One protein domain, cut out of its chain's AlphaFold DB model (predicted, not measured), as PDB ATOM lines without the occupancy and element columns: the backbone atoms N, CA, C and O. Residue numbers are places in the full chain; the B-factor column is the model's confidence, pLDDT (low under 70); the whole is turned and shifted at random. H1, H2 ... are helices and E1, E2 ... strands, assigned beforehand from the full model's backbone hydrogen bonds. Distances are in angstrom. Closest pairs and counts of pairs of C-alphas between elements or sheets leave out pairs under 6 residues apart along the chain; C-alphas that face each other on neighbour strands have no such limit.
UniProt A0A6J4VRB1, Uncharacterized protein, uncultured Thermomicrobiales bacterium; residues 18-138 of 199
ATOM      1  N   VAL A  18     214.663 287.706 156.947       58.84
ATOM      2  CA  VAL A  18     215.142 287.073 158.183       58.84
ATOM      3  C   VAL A  18     216.624 286.787 158.038       58.84
ATOM      4  O   VAL A  18     217.051 286.080 157.125       58.84
ATOM      5  N   ARG A  19     217.401 287.320 158.983       65.88
ATOM      6  CA  ARG A  19     218.855 287.191 159.005       65.88
ATOM      7  C   ARG A  19     219.332 286.338 160.163       65.88
ATOM      8  O   ARG A  19     218.730 286.323 161.240       65.88
ATOM      9  N   MET A  20     220.452 285.665 159.931       72.06
ATOM     10  CA  MET A  20     221.223 285.049 161.002       72.06
ATOM     11  C   MET A  20     221.636 286.122 162.011       72.06
ATOM     12  O   MET A  20     221.841 287.281 161.661       72.06
ATOM     13  N   GLU A  21     221.730 285.723 163.270       78.31
ATOM     14  CA  GLU A  21     222.028 286.565 164.427       78.31
ATOM     15  C   GLU A  21     220.940 287.566 164.849       78.31
ATOM     16  O   GLU A  21     221.117 288.268 165.851       78.31
ATOM     17  N   ALA A  22     219.788 287.593 164.173       81.38
ATOM     18  CA  ALA A  22     218.660 288.410 164.602       81.38
ATOM     19  C   ALA A  22     218.141 287.961 165.983       81.38
ATOM     20  O   ALA A  22     218.018 286.769 166.273       81.38
ATOM     21  N   ILE A  23     217.817 288.921 166.850       90.00
ATOM     22  CA  ILE A  23     217.266 288.658 168.184       90.00
ATOM     23  C   ILE A  23     215.794 288.266 168.051       90.00
ATOM     24  O   ILE A  23     215.013 288.993 167.439       90.00
ATOM     25  N   VAL A  24     215.400 287.147 168.653       92.25
ATOM     26  CA  VAL A  24     214.011 286.681 168.672       92.25
ATOM     27  C   VAL A  24     213.304 287.244 169.900       92.25
ATOM     28  O   VAL A  24     213.749 287.032 171.029       92.25
ATOM     29  N   VAL A  25     212.199 287.951 169.677       92.88
ATOM     30  CA  VAL A  25     211.410 288.642 170.703       92.88
ATOM     31  C   VAL A  25     209.943 288.221 170.600       92.88
ATOM     32  O   VAL A  25     209.398 288.106 169.500       92.88
ATOM     33  N   GLY A  26     209.305 287.967 171.738       91.75
ATOM     34  CA  GLY A  26     207.899 287.586 171.827       91.75
ATOM     35  C   GLY A  26     206.972 288.781 171.628       91.75
ATOM     36  O   GLY A  26     207.396 289.936 171.670       91.75
ATOM     37  N   SER A  27     205.676 288.529 171.452       90.75
ATOM     38  CA  SER A  27     204.672 289.607 171.420       90.75
ATOM     39  C   SER A  27     204.518 290.336 172.764       90.75
ATOM     40  O   SER A  27     203.884 291.385 172.830       90.75
ATOM     41  N   ASP A  28     205.062 289.756 173.833       94.00
ATOM     42  CA  ASP A  28     205.173 290.285 175.195       94.00
ATOM     43  C   ASP A  28     206.491 291.050 175.444       94.00
ATOM     44  O   ASP A  28     206.781 291.395 176.584       94.00
ATOM     45  N   ASP A  29     207.270 291.322 174.389       91.62
ATOM     46  CA  ASP A  29     208.574 292.012 174.415       91.62
ATOM     47  C   ASP A  29     209.680 291.264 175.192       91.62
ATOM     48  O   ASP A  29     210.789 291.759 175.394       91.62
ATOM     49  N   GLU A  30     209.420 290.014 175.585       95.50
ATOM     50  CA  GLU A  30     210.417 289.138 176.190       95.50
ATOM     51  C   GLU A  30     211.396 288.624 175.129       95.50
ATOM     52  O   GLU A  30     211.004 288.172 174.052       95.50
ATOM     53  N   THR A  31     212.693 288.635 175.444       95.12
ATOM     54  CA  THR A  31     213.722 288.067 174.560       95.12
ATOM     55  C   THR A  31     213.771 286.549 174.705       95.12
ATOM     56  O   THR A  31     213.928 286.027 175.809       95.12
ATOM     57  N   LEU A  32     213.679 285.838 173.581       94.19
ATOM     58  CA  LEU A  32     213.691 284.376 173.546       94.19
ATOM     59  C   LEU A  32     215.046 283.790 173.178       94.19
ATOM     60  O   LEU A  32     215.327 282.674 173.586       94.19
ATOM     61  N   GLY A  33     215.878 284.519 172.438       93.44
ATOM     62  CA  GLY A  33     217.180 284.033 171.995       93.44
ATOM     63  C   GLY A  33     217.616 284.717 170.711       93.44
ATOM     64  O   GLY A  33     217.206 285.846 170.421       93.44
ATOM     65  N   ARG A  34     218.447 284.036 169.931       90.25
ATOM     66  CA  ARG A  34     218.995 284.548 168.674       90.25
ATOM     67  C   ARG A  34     218.855 283.520 167.559       90.25
ATOM     68  O   ARG A  34     219.041 282.334 167.797       90.25
ATOM     69  N   VAL A  35     218.546 283.969 166.344       87.06
ATOM     70  CA  VAL A  35     218.528 283.104 165.159       87.06
ATOM     71  C   VAL A  35     219.954 282.647 164.853       87.06
ATOM     72  O   VAL A  35     220.827 283.474 164.598       87.06
ATOM     73  N   TRP A  36     220.189 281.342 164.871       85.88
ATOM     74  CA  TRP A  36     221.483 280.729 164.559       85.88
ATOM     75  C   TRP A  36     221.475 279.955 163.236       85.88
ATOM     76  O   TRP A  36     222.506 279.760 162.591       85.88
ATOM     77  N   GLY A  37     220.287 279.534 162.819       80.75
ATOM     78  CA  GLY A  37     220.078 278.759 161.614       80.75
ATOM     79  C   GLY A  37     218.605 278.700 161.244       80.75
ATOM     80  O   GLY A  37     217.747 279.319 161.878       80.75
ATOM     81  N   MET A  38     218.301 277.937 160.207       83.19
ATOM     82  CA  MET A  38     216.964 277.794 159.649       83.19
ATOM     83  C   MET A  38     216.751 276.383 159.114       83.19
ATOM     84  O   MET A  38     217.706 275.698 158.770       83.19
ATOM     85  N   PHE A  39     215.493 275.970 158.988       79.81
ATOM     86  CA  PHE A  39     215.121 274.779 158.232       79.81
ATOM     87  C   PHE A  39     214.196 275.144 157.085       79.81
ATOM     88  O   PHE A  39     213.106 275.685 157.301       79.81
ATOM     89  N   LEU A  40     214.598 274.773 155.875       74.81
ATOM     90  CA  LEU A  40     213.728 274.811 154.711       74.81
ATOM     91  C   LEU A  40     213.021 273.469 154.543       74.81
ATOM     92  O   LEU A  40     213.587 272.425 154.839       74.81
ATOM     93  N   GLY A  41     211.788 273.493 154.064       65.44
ATOM     94  CA  GLY A  41     211.026 272.309 153.696       65.44
ATOM     95  C   GLY A  41     210.409 272.476 152.317       65.44
ATOM     96  O   GLY A  41     210.364 273.579 151.769       65.44
ATOM     97  N   MET A  42     209.917 271.376 151.761       61.81
ATOM     98  CA  MET A  42     209.200 271.379 150.489       61.81
ATOM     99  C   MET A  42     207.694 271.376 150.739       61.81
ATOM    100  O   MET A  42     207.170 270.492 151.415       61.81
ATOM    101  N   GLN A  43     206.979 272.337 150.160       60.38
ATOM    102  CA  GLN A  43     205.522 272.355 150.134       60.38
ATOM    103  C   GLN A  43     205.049 272.296 148.681       60.38
ATOM    104  O   GLN A  43     205.000 273.294 147.964       60.38
ATOM    105  N   GLY A  44     204.728 271.087 148.216       63.94
ATOM    106  CA  GLY A  44     204.451 270.855 146.802       63.94
ATOM    107  C   GLY A  44     205.702 271.101 145.955       63.94
ATOM    108  O   GLY A  44     206.654 270.331 146.032       63.94
ATOM    109  N   ARG A  45     205.685 272.153 145.129       57.25
ATOM    110  CA  ARG A  45     206.837 272.557 144.298       57.25
ATOM    111  C   ARG A  45     207.688 273.655 144.925       57.25
ATOM    112  O   ARG A  45     208.757 273.941 144.400       57.25
ATOM    113  N   ASP A  46     207.218 274.256 146.012       57.16
ATOM    114  CA  ASP A  46     207.848 275.433 146.587       57.16
ATOM    115  C   ASP A  46     208.760 275.053 147.750       57.16
ATOM    116  O   ASP A  46     208.425 274.191 148.567       57.16
ATOM    117  N   THR A  47     209.893 275.742 147.853       60.66
ATOM    118  CA  THR A  47     210.753 275.686 149.033       60.66
ATOM    119  C   THR A  47     210.317 276.758 150.024       60.66
ATOM    120  O   THR A  47     210.228 277.944 149.687       60.66
ATOM    121  N   VAL A  48     210.043 276.343 151.257       66.31
ATOM    122  CA  VAL A  48     209.514 277.211 152.306       66.31
ATOM    123  C   VAL A  48     210.372 277.175 153.566       66.31
ATOM    124  O   VAL A  48     210.850 276.120 153.969       66.31
ATOM    125  N   LEU A  49     210.551 278.319 154.221       74.81
ATOM    126  CA  LEU A  49     211.133 278.404 155.555       74.81
ATOM    127  C   LEU A  49     210.126 277.853 156.569       74.81
ATOM    128  O   LEU A  49     209.046 278.410 156.764       74.81
ATOM    129  N   THR A  50     210.480 276.744 157.211       78.69
ATOM    130  CA  THR A  50     209.590 276.030 158.134       78.69
ATOM    131  C   THR A  50     209.896 276.347 159.589       78.69
ATOM    132  O   THR A  50     208.964 276.522 160.375       78.69
ATOM    133  N   HIS A  51     211.178 276.454 159.948       87.69
ATOM    134  CA  HIS A  51     211.616 276.700 161.320       87.69
ATOM    135  C   HIS A  51     212.829 277.625 161.366       87.69
ATOM    136  O   HIS A  51     213.675 277.615 160.472       87.69
ATOM    137  N   LEU A  52     212.921 278.388 162.450       88.06
ATOM    138  CA  LEU A  52     214.134 279.073 162.877       88.06
ATOM    139  C   LEU A  52     214.840 278.203 163.916       88.06
ATOM    140  O   LEU A  52     214.187 277.682 164.819       88.06
ATOM    141  N   ILE A  53     216.157 278.077 163.814       90.19
ATOM    142  CA  ILE A  53     216.992 277.542 164.887       90.19
ATOM    143  C   ILE A  53     217.323 278.718 165.797       90.19
ATOM    144  O   ILE A  53     217.976 279.671 165.366       90.19
ATOM    145  N   VAL A  54     216.829 278.674 167.029       91.50
ATOM    146  CA  VAL A  54     217.029 279.717 168.032       91.50
ATOM    147  C   VAL A  54     217.964 279.194 169.111       91.50
ATOM    148  O   VAL A  54     217.685 278.169 169.733       91.50
ATOM    149  N   GLU A  55     219.055 279.916 169.331       89.88
ATOM    150  CA  GLU A  55     220.058 279.623 170.350       89.88
ATOM    151  C   GLU A  55     219.911 280.575 171.547       89.88
ATOM    152  O   GLU A  55     219.685 281.786 171.398       89.88
ATOM    153  N   GLY A  56     220.090 280.011 172.744       85.88
ATOM    154  CA  GLY A  56     220.209 280.738 174.003       85.88
ATOM    155  C   GLY A  56     218.940 281.467 174.453       85.88
ATOM    156  O   GLY A  56     217.834 281.211 173.985       85.88
ATOM    157  N   GLY A  57     219.108 282.395 175.401       86.25
ATOM    158  CA  GLY A  57     218.017 283.211 175.934       86.25
ATOM    159  C   GLY A  57     217.044 282.418 176.807       86.25
ATOM    160  O   GLY A  57     217.398 281.973 177.896       86.25
ATOM    161  N   ALA A  58     215.799 282.293 176.348       86.94
ATOM    162  CA  ALA A  58     214.722 281.590 177.043       86.94
ATOM    163  C   ALA A  58     214.767 280.066 176.846       86.94
ATOM    164  O   ALA A  58     214.000 279.351 177.491       86.94
ATOM    165  N   PHE A  59     215.642 279.576 175.963       86.12
ATOM    166  CA  PHE A  59     215.810 278.158 175.675       86.12
ATOM    167  C   PHE A  59     217.116 277.628 176.282       86.12
ATOM    168  O   PHE A  59     218.173 278.237 176.144       86.12
ATOM    169  N   GLU A  60     217.054 276.464 176.939       77.50
ATOM    170  CA  GLU A  60     218.227 275.802 177.546       77.50
ATOM    171  C   GLU A  60     219.200 275.209 176.509       77.50
ATOM    172  O   GLU A  60     220.325 274.843 176.842       77.50
ATOM    173  N   ARG A  61     218.751 275.069 175.259       82.31
ATOM    174  CA  ARG A  61     219.491 274.520 174.116       82.31
ATOM    175  C   ARG A  61     218.952 275.098 172.814       82.31
ATOM    176  O   ARG A  61     217.842 275.636 172.802       82.31
ATOM    177  N   ASP A  62     219.676 274.866 171.725       87.12
ATOM    178  CA  ASP A  62     219.196 275.119 170.369       87.12
ATOM    179  C   ASP A  62     217.813 274.502 170.173       87.12
ATOM    180  O   ASP A  62     217.575 273.320 170.451       87.12
ATOM    181  N   THR A  63     216.882 275.349 169.753       91.12
ATOM    182  CA  THR A  63     215.464 275.022 169.700       91.12
ATOM    183  C   THR A  63     214.884 275.439 168.362       91.12
ATOM    184  O   THR A  63     215.186 276.511 167.840       91.12
ATOM    185  N   LEU A  64     214.020 274.592 167.810       92.31
ATOM    186  CA  LEU A  64     213.352 274.855 166.547       92.31
ATOM    187  C   LEU A  64     212.041 275.576 166.810       92.31
ATOM    188  O   LEU A  64     211.103 275.026 167.391       92.31
ATOM    189  N   LEU A  65     211.976 276.819 166.357       91.62
ATOM    190  CA  LEU A  65     210.792 277.647 166.457       91.62
ATOM    191  C   LEU A  65     210.046 277.647 165.116       91.62
ATOM    192  O   LEU A  65     210.628 278.065 164.111       91.62
ATOM    193  N   PRO A  66     208.769 277.229 165.066       89.75
ATOM    194  CA  PRO A  66     208.001 277.241 163.828       89.75
ATOM    195  C   PRO A  66     207.933 278.641 163.212       89.75
ATOM    196  O   PRO A  66     207.519 279.600 163.867       89.75
ATOM    197  N   PHE A  67     208.257 278.754 161.924       84.94
ATOM    198  CA  PHE A  67     208.237 280.028 161.201       84.94
ATOM    199  C   PHE A  67     206.835 280.656 161.170       84.94
ATOM    200  O   PHE A  67     206.686 281.873 161.166       84.94
ATOM    201  N   ALA A  68     205.785 279.834 161.271       82.75
ATOM    202  CA  ALA A  68     204.403 280.291 161.405       82.75
ATOM    203  C   ALA A  68     204.158 281.205 162.625       82.75
ATOM    204  O   ALA A  68     203.155 281.917 162.656       82.75
ATOM    205  N   LEU A  69     205.042 281.196 163.630       85.19
ATOM    206  CA  LEU A  69     204.978 282.096 164.782       85.19
ATOM    207  C   LEU A  69     205.562 283.478 164.506       85.19
ATOM    208  O   LEU A  69     205.288 284.407 165.258       85.19
ATOM    209  N   VAL A  70     206.325 283.654 163.436       83.56
ATOM    210  CA  VAL A  70     206.931 284.943 163.119       83.56
ATOM    211  C   VAL A  70     205.846 285.912 162.639       83.56
ATOM    212  O   VAL A  70     204.991 285.557 161.825       83.56
ATOM    213  N   ASN A  71     205.831 287.122 163.196       79.94
ATOM    214  CA  ASN A  71     204.916 288.203 162.822       79.94
ATOM    215  C   ASN A  71     205.624 289.267 161.982       79.94
ATOM    216  O   ASN A  71     205.111 289.702 160.956       79.94
ATOM    217  N   TRP A  72     206.813 289.674 162.425       70.62
ATOM    218  CA  TRP A  72     207.623 290.697 161.774       70.62
ATOM    219  C   TRP A  72     209.113 290.358 161.896       70.62
ATOM    220  O   TRP A  72     209.519 289.714 162.860       70.62
ATOM    221  N   SER A  73     209.930 290.782 160.936       72.06
ATOM    222  CA  SER A  73     211.383 290.642 161.009       72.06
ATOM    223  C   SER A  73     212.102 291.821 160.360       72.06
ATOM    224  O   SER A  73     211.552 292.534 159.520       72.06
ATOM    225  N   SER A  74     213.345 292.007 160.783       65.50
ATOM    226  CA  SER A  74     214.319 292.976 160.291       65.50
ATOM    227  C   SER A  74     215.713 292.349 160.325       65.50
ATOM    228  O   SER A  74     215.887 291.208 160.754       65.50
ATOM    229  N   ASP A  75     216.714 293.131 159.938       61.75
ATOM    230  CA  ASP A  75     218.127 292.774 160.031       61.75
ATOM    231  C   ASP A  75     218.593 292.460 161.462       61.75
ATOM    232  O   ASP A  75     219.512 291.666 161.638       61.75
ATOM    233  N   GLN A  76     217.962 293.047 162.481       69.88
ATOM    234  CA  GLN A  76     218.378 292.896 163.880       69.88
ATOM    235  C   GLN A  76     217.415 292.078 164.738       69.88
ATOM    236  O   GLN A  76     217.803 291.598 165.807       69.88
ATOM    237  N   ARG A  77     216.145 291.962 164.338       78.75
ATOM    238  CA  ARG A  77     215.089 291.410 165.196       78.75
ATOM    239  C   ARG A  77     214.070 290.583 164.433       78.75
ATOM    240  O   ARG A  77     213.644 290.967 163.349       78.75
ATOM    241  N   VAL A  78     213.602 289.522 165.077       85.06
ATOM    242  CA  VAL A  78     212.436 288.717 164.707       85.06
ATOM    243  C   VAL A  78     211.407 288.858 165.822       85.06
ATOM    244  O   VAL A  78     211.672 288.473 166.956       85.06
ATOM    245  N   ILE A  79     210.236 289.404 165.510       84.38
ATOM    246  CA  ILE A  79     209.121 289.555 166.448       84.38
ATOM    247  C   ILE A  79     208.095 288.460 166.176       84.38
ATOM    248  O   ILE A  79     207.606 288.303 165.051       84.38
ATOM    249  N   LEU A  80     207.746 287.715 167.218       86.62
ATOM    250  CA  LEU A  80     206.747 286.658 167.168       86.62
ATOM    251  C   LEU A  80     205.337 287.215 167.378       86.62
ATOM    252  O   LEU A  80     205.127 288.221 168.052       86.62
ATOM    253  N   ARG A  81     204.342 286.518 166.826       85.88
ATOM    254  CA  ARG A  81     202.917 286.740 167.134       85.88
ATOM    255  C   ARG A  81     202.514 286.162 168.493       85.88
ATOM    256  O   ARG A  81     201.433 286.470 168.975       85.88
ATOM    257  N   ALA A  82     203.357 285.291 169.040       87.31
ATOM    258  CA  ALA A  82     203.167 284.592 170.299       87.31
ATOM    259  C   ALA A  82     204.073 285.191 171.382       87.31
ATOM    260  O   ALA A  82     205.188 285.632 171.089       87.31
ATOM    261  N   GLY A  83     203.608 285.164 172.631       92.38
ATOM    262  CA  GLY A  83     204.436 285.492 173.794       92.38
ATOM    263  C   GLY A  83     205.399 284.357 174.147       92.38
ATOM    264  O   GLY A  83     205.304 283.248 173.607       92.38
ATOM    265  N   LYS A  84     206.301 284.599 175.100       94.25
ATOM    266  CA  LYS A  84     207.347 283.653 175.521       94.25
ATOM    267  C   LYS A  84     206.810 282.272 175.890       94.25
ATOM    268  O   LYS A  84     207.329 281.267 175.412       94.25
ATOM    269  N   ALA A  85     205.762 282.208 176.710       94.25
ATOM    270  CA  ALA A  85     205.212 280.934 177.182       94.25
ATOM    271  C   ALA A  85     204.649 280.074 176.035       94.25
ATOM    272  O   ALA A  85     204.906 278.873 175.975       94.25
ATOM    273  N   GLU A  86     203.920 280.688 175.101       93.69
ATOM    274  CA  GLU A  86     203.376 279.987 173.933       93.69
ATOM    275  C   GLU A  86     204.488 279.577 172.962       93.69
ATOM    276  O   GLU A  86     204.492 278.450 172.467       93.69
ATOM    277  N   ALA A  87     205.461 280.456 172.717       92.88
ATOM    278  CA  ALA A  87     206.600 280.152 171.862       92.88
ATOM    279  C   ALA A  87     207.411 278.958 172.390       92.88
ATOM    280  O   ALA A  87     207.762 278.077 171.609       92.88
ATOM    281  N   ILE A  88     207.631 278.873 173.709       93.38
ATOM    282  CA  ILE A  88     208.277 277.718 174.352       93.38
ATOM    283  C   ILE A  88     207.432 276.451 174.197       93.38
ATOM    284  O   ILE A  88     207.970 275.395 173.880       93.38
ATOM    285  N   ALA A  89     206.113 276.540 174.376       93.69
ATOM    286  CA  ALA A  89     205.224 275.385 174.241       93.69
ATOM    287  C   ALA A  89     205.150 274.837 172.804       93.69
ATOM    288  O   ALA A  89     204.881 273.653 172.609       93.69
ATOM    289  N   ARG A  90     205.361 275.691 171.797       90.56
ATOM    290  CA  ARG A  90     205.325 275.324 170.370       90.56
ATOM    291  C   ARG A  90     206.694 275.023 169.771       90.56
ATOM    292  O   ARG A  90     206.769 274.599 168.620       90.56
ATOM    293  N   ALA A  91     207.753 275.268 170.524       90.56
ATOM    294  CA  ALA A  91     209.106 274.941 170.130       90.56
ATOM    295  C   ALA A  91     209.289 273.416 170.075       90.56
ATOM    296  O   ALA A  91     208.830 272.688 170.957       90.56
ATOM    297  N   THR A  92     209.983 272.935 169.047       87.06
ATOM    298  CA  THR A  92     210.326 271.520 168.887       87.06
ATOM    299  C   THR A  92     211.833 271.306 168.974       87.06
ATOM    300  O   THR A  92     212.634 272.228 168.809       87.06
ATOM    301  N   LYS A  93     212.213 270.073 169.299       81.19
ATOM    302  CA  LYS A  93     213.607 269.617 169.390       81.19
ATOM    303  C   LYS A  93     213.999 268.761 168.195       81.19
ATOM    304  O   LYS A  93     215.181 268.672 167.885       81.19
ATOM    305  N   ASP A  94     213.013 268.147 167.553       82.88
ATOM    306  CA  ASP A  94     213.232 267.223 166.454       82.88
ATOM    307  C   ASP A  94     213.217 267.994 165.138       82.88
ATOM    308  O   ASP A  94     212.279 268.751 164.863       82.88
ATOM    309  N   ALA A  95     214.273 267.810 164.345       79.56
ATOM    310  CA  ALA A  95     214.351 268.370 163.007       79.56
ATOM    311  C   ALA A  95     213.191 267.839 162.144       79.56
ATOM    312  O   ALA A  95     212.824 266.668 162.269       79.56
ATOM    313  N   PRO A  96     212.606 268.674 161.268       77.62
ATOM    314  CA  PRO A  96     211.603 268.198 160.324       77.62
ATOM    315  C   PRO A  96     212.203 267.121 159.402       77.62
ATOM    316  O   PRO A  96     213.335 267.270 158.946       77.62
ATOM    317  N   GLU A  97     211.440 266.054 159.136       72.69
ATOM    318  CA  GLU A  97     211.895 264.803 158.488       72.69
ATOM    319  C   GLU A  97     212.574 265.018 157.120       72.69
ATOM    320  O   GLU A  97     213.579 264.377 156.828       72.69
ATOM    321  N   ASP A  98     212.107 266.003 156.348       67.94
ATOM    322  CA  ASP A  98     212.668 266.402 155.045       67.94
ATOM    323  C   ASP A  98     213.257 267.828 155.066       67.94
ATOM    324  O   ASP A  98     213.265 268.552 154.067       67.94
ATOM    325  N   GLY A  99     213.687 268.279 156.244       67.56
ATOM    326  CA  GLY A  99     214.231 269.610 156.450       67.56
ATOM    327  C   GLY A  99     215.637 269.771 155.880       67.56
ATOM    328  O   GLY A  99     216.541 269.023 156.241       67.56
ATOM    329  N   ILE A 100     215.857 270.807 155.072       71.25
ATOM    330  CA  ILE A 100     217.194 271.253 154.670       71.25
ATOM    331  C   ILE A 100     217.683 272.256 155.726       71.25
ATOM    332  O   ILE A 100     217.121 273.357 155.802       71.25
ATOM    333  N   PRO A 101     218.677 271.905 156.562       74.81
ATOM    334  CA  PRO A 101     219.243 272.844 157.517       74.81
ATOM    335  C   PRO A 101     220.072 273.901 156.783       74.81
ATOM    336  O   PRO A 101     220.817 273.582 155.860       74.81
ATOM    337  N   ILE A 102     219.951 275.146 157.232       71.75
ATOM    338  CA  ILE A 102     220.813 276.261 156.854       71.75
ATOM    339  C   ILE A 102     221.467 276.792 158.123       71.75
ATOM    340  O   ILE A 102     220.780 277.210 159.058       71.75
ATOM    341  N   SER A 103     222.790 276.786 158.152       69.50
ATOM    342  CA  SER A 103     223.611 277.283 159.248       69.50
ATOM    343  C   SER A 103     224.136 278.694 158.976       69.50
ATOM    344  O   SER A 103     224.183 279.151 157.838       69.50
ATOM    345  N   ARG A 104     224.590 279.390 160.024       61.41
ATOM    346  CA  ARG A 104     225.265 280.694 159.907       61.41
ATOM    347  C   ARG A 104     226.457 280.692 158.943       61.41
ATOM    348  O   ARG A 104     226.728 281.713 158.316       61.41
ATOM    349  N   ASN A 105     227.211 279.598 158.920       57.88
ATOM    350  CA  ASN A 105     228.419 279.487 158.103       57.88
ATOM    351  C   ASN A 105     228.099 279.021 156.689       57.88
ATOM    352  O   ASN A 105     228.995 278.996 155.845       57.88
ATOM    353  N   ASP A 106     226.840 278.660 156.434       54.56
ATOM    354  CA  ASP A 106     226.425 278.387 155.084       54.56
ATOM    355  C   ASP A 106     226.460 279.715 154.321       54.56
ATOM    356  O   ASP A 106     226.056 280.756 154.846       54.56
ATOM    357  N   PRO A 107     226.916 279.700 153.070       47.41
ATOM    358  CA  PRO A 107     227.074 280.895 152.234       47.41
ATOM    359  C   PRO A 107     225.728 281.545 151.800       47.41
ATOM    360  O   PRO A 107     225.642 282.356 150.878       47.41
ATOM    361  N   ILE A 108     224.653 281.245 152.535       51.50
ATOM    362  CA  ILE A 108     223.309 281.803 152.417       51.50
ATOM    363  C   ILE A 108     223.175 282.971 153.397       51.50
ATOM    364  O   ILE A 108     222.957 282.792 154.594       51.50
ATOM    365  N   HIS A 109     223.281 284.194 152.883       46.25
ATOM    366  CA  HIS A 109     223.326 285.390 153.731       46.25
ATOM    367  C   HIS A 109     221.955 286.024 154.034       46.25
ATOM    368  O   HIS A 109     221.866 286.830 154.962       46.25
ATOM    369  N   ALA A 110     220.892 285.683 153.292       44.56
ATOM    370  CA  ALA A 110     219.542 286.204 153.532       44.56
ATOM    371  C   ALA A 110     218.453 285.357 152.853       44.56
ATOM    372  O   ALA A 110     218.618 284.900 151.720       44.56
ATOM    373  N   VAL A 111     217.311 285.209 153.525       53.31
ATOM    374  CA  VAL A 111     216.099 284.575 152.988       53.31
ATOM    375  C   VAL A 111     214.961 285.604 153.049       53.31
ATOM    376  O   VAL A 111     214.471 285.899 154.141       53.31
ATOM    377  N   ASP A 112     214.523 286.153 151.901       52.03
ATOM    378  CA  ASP A 112     213.262 286.926 151.829       52.03
ATOM    379  C   ASP A 112     212.110 285.915 151.844       52.03
ATOM    380  O   ASP A 112     211.747 285.328 150.822       52.03
ATOM    381  N   ALA A 113     211.585 285.645 153.038       47.75
ATOM    382  CA  ALA A 113     210.494 284.712 153.260       47.75
ATOM    383  C   ALA A 113     209.158 285.461 153.228       47.75
ATOM    384  O   ALA A 113     208.599 285.830 154.263       47.75
ATOM    385  N   ARG A 114     208.586 285.663 152.040       49.09
ATOM    386  CA  ARG A 114     207.207 286.177 151.921       49.09
ATOM    387  C   ARG A 114     206.252 284.996 151.941       49.09
ATOM    388  O   ARG A 114     206.365 284.117 151.096       49.09
ATOM    389  N   LEU A 115     205.314 284.961 152.891       43.19
ATOM    390  CA  LEU A 115     204.392 283.826 153.105       43.19
ATOM    391  C   LEU A 115     205.091 282.498 153.472       43.19
ATOM    392  O   LEU A 115     204.507 281.434 153.311       43.19
ATOM    393  N   GLY A 116     206.334 282.552 153.961       41.44
ATOM    394  CA  GLY A 116     207.144 281.355 154.187       41.44
ATOM    395  C   GLY A 116     207.824 280.828 152.928       41.44
ATOM    396  O   GLY A 116     208.649 279.945 153.059       41.44
ATOM    397  N   HIS A 117     207.571 281.381 151.740       45.03
ATOM    398  CA  HIS A 117     208.280 280.999 150.519       45.03
ATOM    399  C   HIS A 117     209.620 281.724 150.432       45.03
ATOM    400  O   HIS A 117     209.664 282.951 150.544       45.03
ATOM    401  N   VAL A 118     210.694 280.967 150.217       49.06
ATOM    402  CA  VAL A 118     212.047 281.507 150.061       49.06
ATOM    403  C   VAL A 118     212.149 282.224 148.718       49.06
ATOM    404  O   VAL A 118     211.950 281.620 147.671       49.06
ATOM    405  N   ARG A 119     212.466 283.518 148.739       48.28
ATOM    406  CA  ARG A 119     212.921 284.284 147.574       48.28
ATOM    407  C   ARG A 119     214.338 284.749 147.870       48.28
ATOM    408  O   ARG A 119     214.546 285.815 148.433       48.28
ATOM    409  N   GLY A 120     215.319 283.910 147.574       46.62
ATOM    410  CA  GLY A 120     216.703 284.194 147.923       46.62
ATOM    411  C   GLY A 120     217.677 283.369 147.105       46.62
ATOM    412  O   GLY A 120     217.342 282.305 146.587       46.62
ATOM    413  N   PHE A 121     218.886 283.894 146.995       41.94
ATOM    414  CA  PHE A 121     219.987 283.280 146.277       41.94
ATOM    415  C   PHE A 121     220.831 282.486 147.278       41.94
ATOM    416  O   PHE A 121     221.289 283.039 148.278       41.94
ATOM    417  N   TYR A 122     221.033 281.197 147.022       45.72
ATOM    418  CA  TYR A 122     222.114 280.447 147.656       45.72
ATOM    419  C   TYR A 122     223.402 280.890 146.980       45.72
ATOM    420  O   TYR A 122     223.489 280.752 145.771       45.72
ATOM    421  N   VAL A 123     224.377 281.431 147.696       42.19
ATOM    422  CA  VAL A 123     225.755 281.509 147.188       42.19
ATOM    423  C   VAL A 123     226.479 280.328 147.817       42.19
ATOM    424  O   VAL A 123     226.160 280.040 148.957       42.19
ATOM    425  N   ASP A 124     227.360 279.605 147.125       41.50
ATOM    426  CA  ASP A 124     228.212 278.574 147.740       41.50
ATOM    427  C   ASP A 124     229.572 279.136 148.197       41.50
ATOM    428  O   ASP A 124     229.883 280.313 148.008       41.50
ATOM    429  N   GLU A 125     230.406 278.286 148.800       38.44
ATOM    430  CA  GLU A 125     231.758 278.633 149.267       38.44
ATOM    431  C   GLU A 125     232.713 279.064 148.136       38.44
ATOM    432  O   GLU A 125     233.744 279.683 148.392       38.44
ATOM    433  N   ASN A 126     232.345 278.793 146.881       38.34
ATOM    434  CA  ASN A 126     233.061 279.190 145.673       38.34
ATOM    435  C   ASN A 126     232.447 280.439 145.011       38.34
ATOM    436  O   ASN A 126     232.867 280.820 143.917       38.34
ATOM    437  N   GLY A 127     231.456 281.079 145.639       33.91
ATOM    438  CA  GLY A 127     230.755 282.240 145.089       33.91
ATOM    439  C   GLY A 127     229.657 281.891 144.078       33.91
ATOM    440  O   GLY A 127     229.137 282.787 143.412       33.91
ATOM    441  N   LYS A 128     229.286 280.613 143.933       37.59
ATOM    442  CA  LYS A 128     228.291 280.174 142.952       37.59
ATOM    443  C   LYS A 128     226.879 280.434 143.449       37.59
ATOM    444  O   LYS A 128     226.451 279.865 144.449       37.59
ATOM    445  N   VAL A 129     226.124 281.215 142.686       40.50
ATOM    446  CA  VAL A 129     224.709 281.464 142.959       40.50
ATOM    447  C   VAL A 129     223.849 280.294 142.454       40.50
ATOM    448  O   VAL A 129     223.885 279.973 141.269       40.50
ATOM    449  N   SER A 130     223.067 279.652 143.324       39.22
ATOM    450  CA  SER A 130     222.003 278.712 142.953       39.22
ATOM    451  C   SER A 130     220.641 279.304 143.308       39.22
ATOM    452  O   SER A 130     220.393 279.708 144.447       39.22
ATOM    453  N   ASP A 131     219.753 279.358 142.319       43.06
ATOM    454  CA  ASP A 131     218.391 279.856 142.487       43.06
ATOM    455  C   ASP A 131     217.566 278.877 143.321       43.06
ATOM    456  O   ASP A 131     217.201 277.787 142.869       43.06
ATOM    457  N   ILE A 132     217.200 279.290 144.533       43.75
ATOM    458  CA  ILE A 132     216.097 278.667 145.259       43.75
ATOM    459  C   ILE A 132     214.814 279.280 144.675       43.75
ATOM    460  O   ILE A 132     214.338 280.311 145.137       43.75
ATOM    461  N   LEU A 133     214.348 278.683 143.570       39.59
ATOM    462  CA  LEU A 133     213.078 278.899 142.852       39.59
ATOM    463  C   LEU A 133     212.446 280.300 142.986       39.59
ATOM    464  O   LEU A 133     211.543 280.548 143.787       39.59
ATOM    465  N   ILE A 134     212.849 281.196 142.087       37.72
ATOM    466  CA  ILE A 134     212.156 282.456 141.825       37.72
ATOM    467  C   ILE A 134     210.942 282.160 140.932       37.72
ATOM    468  O   ILE A 134     211.086 281.690 139.810       37.72
ATOM    469  N   ASN A 135     209.729 282.451 141.405       36.12
ATOM    470  CA  ASN A 135     208.573 282.585 140.512       36.12
ATOM    471  C   ASN A 135     208.862 283.737 139.524       36.12
ATOM    472  O   ASN A 135     209.185 284.839 139.970       36.12
ATOM    473  N   ASP A 136     208.754 283.495 138.213       38.47
ATOM    474  CA  ASP A 136     209.108 284.425 137.120       38.47
ATOM    475  C   ASP A 136     208.568 285.861 137.301       38.47
ATOM    476  O   ASP A 136     209.190 286.845 136.891       38.47
ATOM    477  N   GLU A 137     207.435 286.018 137.989       35.09
ATOM    478  CA  GLU A 137     206.816 287.318 138.268       35.09
ATOM    479  C   GLU A 137     207.644 288.218 139.213       35.09
ATOM    480  O   GLU A 137     207.438 289.428 139.309       35.09
ATOM    481  N   VAL A 138     208.598 287.632 139.930       37.78
ATOM    482  CA  VAL A 138     209.398 288.261 140.987       37.78
ATOM    483  C   VAL A 138     210.750 288.698 140.460       37.78
ATOM    484  O   VAL A 138     211.183 289.805 140.778       37.78
TER     485      VAL A 138
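What this domain is: This is residues 18 to 138 of the 199 residues of an uncharacterized protein of uncultured Thermomicrobiales bacterium (UniProt A0A6J4VRB1). A long, strongly twisted hairpin of E2 and E3 runs through the middle, and at one end its sheet bends round into an open, barrel-like half, with E1, E6 and E5 on one side and E4 on the other, and H1 at that end. At the opposite end the small sheet E8 E9 E10 packs partly face to face on the hairpin, its strands crossed to those of the large sheet, a loose sandwich. The printed part has 121 residues with ten named strands and one named helix, in the order E1 to E6, H1, E7 to E10; the class is mostly strand. The large sheet is branched and mixed, the small one antiparallel in the order E8, E9, E10. The whole is compact, with a radius of gyration of the C-alphas of 14.0 A and spans of 39 by 28 by 27 A.

Where its parts are: E2, residues 31 to 43, is 30.2 A long and begins at C-alpha 31 (213.722, 288.067, 174.560). E3, residues 46 to 55, is 27.0 A long. E1 is residues 23 to 25, E4 63 to 66, E5 70 to 73, E6 77 to 80 and E7 100 to 103. H1, residues 84 to 90, is 10.0 A long. E8 is residues 111 to 114; E9, residues 117 to 123, is 17.8 A long; E10, residues 129 to 132, ends at C-alpha 132 (216.097, 278.667, 145.259).

How they stand to each other: E2 and E3 form a hairpin, with N 36 and O 53 2.8 A apart, within hydrogen-bond range. E2 bends by 75 degrees at residue 34. E1, beside residues 31 to 34, and E7, beside 37 to 40, lie on one side of E2, and E3 on the other side. N 24 and O 33 of E1 and E2 are 2.8 A apart, as are N 38 and O 102 of E2 and E7. E4 is antiparallel to E3, with N 52 to O 65 at 2.8 A. E6 is parallel to E1, with N 78 to O 23 at 2.8 A, and antiparallel to E5, with N 71 to O 79 at 2.8 A. E4 and E5 meet only through their link. H1 is on this sheet at a height over the sheet of 8.1 A, over none of its strands, but only just: 2 of its 7 C-alphas fall on E2 and 2 on E4. Its closest C-alphas to E4 are Arg 90 and Leu 65, 7.1 A. Every O i to N i+4 pair of H1 is within hydrogen-bond range. The two sheets form a sandwich, two sheets face to face, with strands at 62 degrees; the closest C-alphas of E3 and E9 are Val 48 and His 117, 4.4 A. E8 and E9 have N 119 to O 112 at 2.9 A; E9 and E10 have N 130 to O 122 at 2.7 A. E1 to E4 and E8 to E10 are meanders, each strand the antiparallel neighbour of the one before.

The domain as a whole: The C-alphas farthest apart, of Glu 60 and Glu 137, are 42.5 A apart. The printed part has no cut, and no link is long. The mean pLDDT of the printed part is 70.8; 51 residues are under 70, among them 103 to 138.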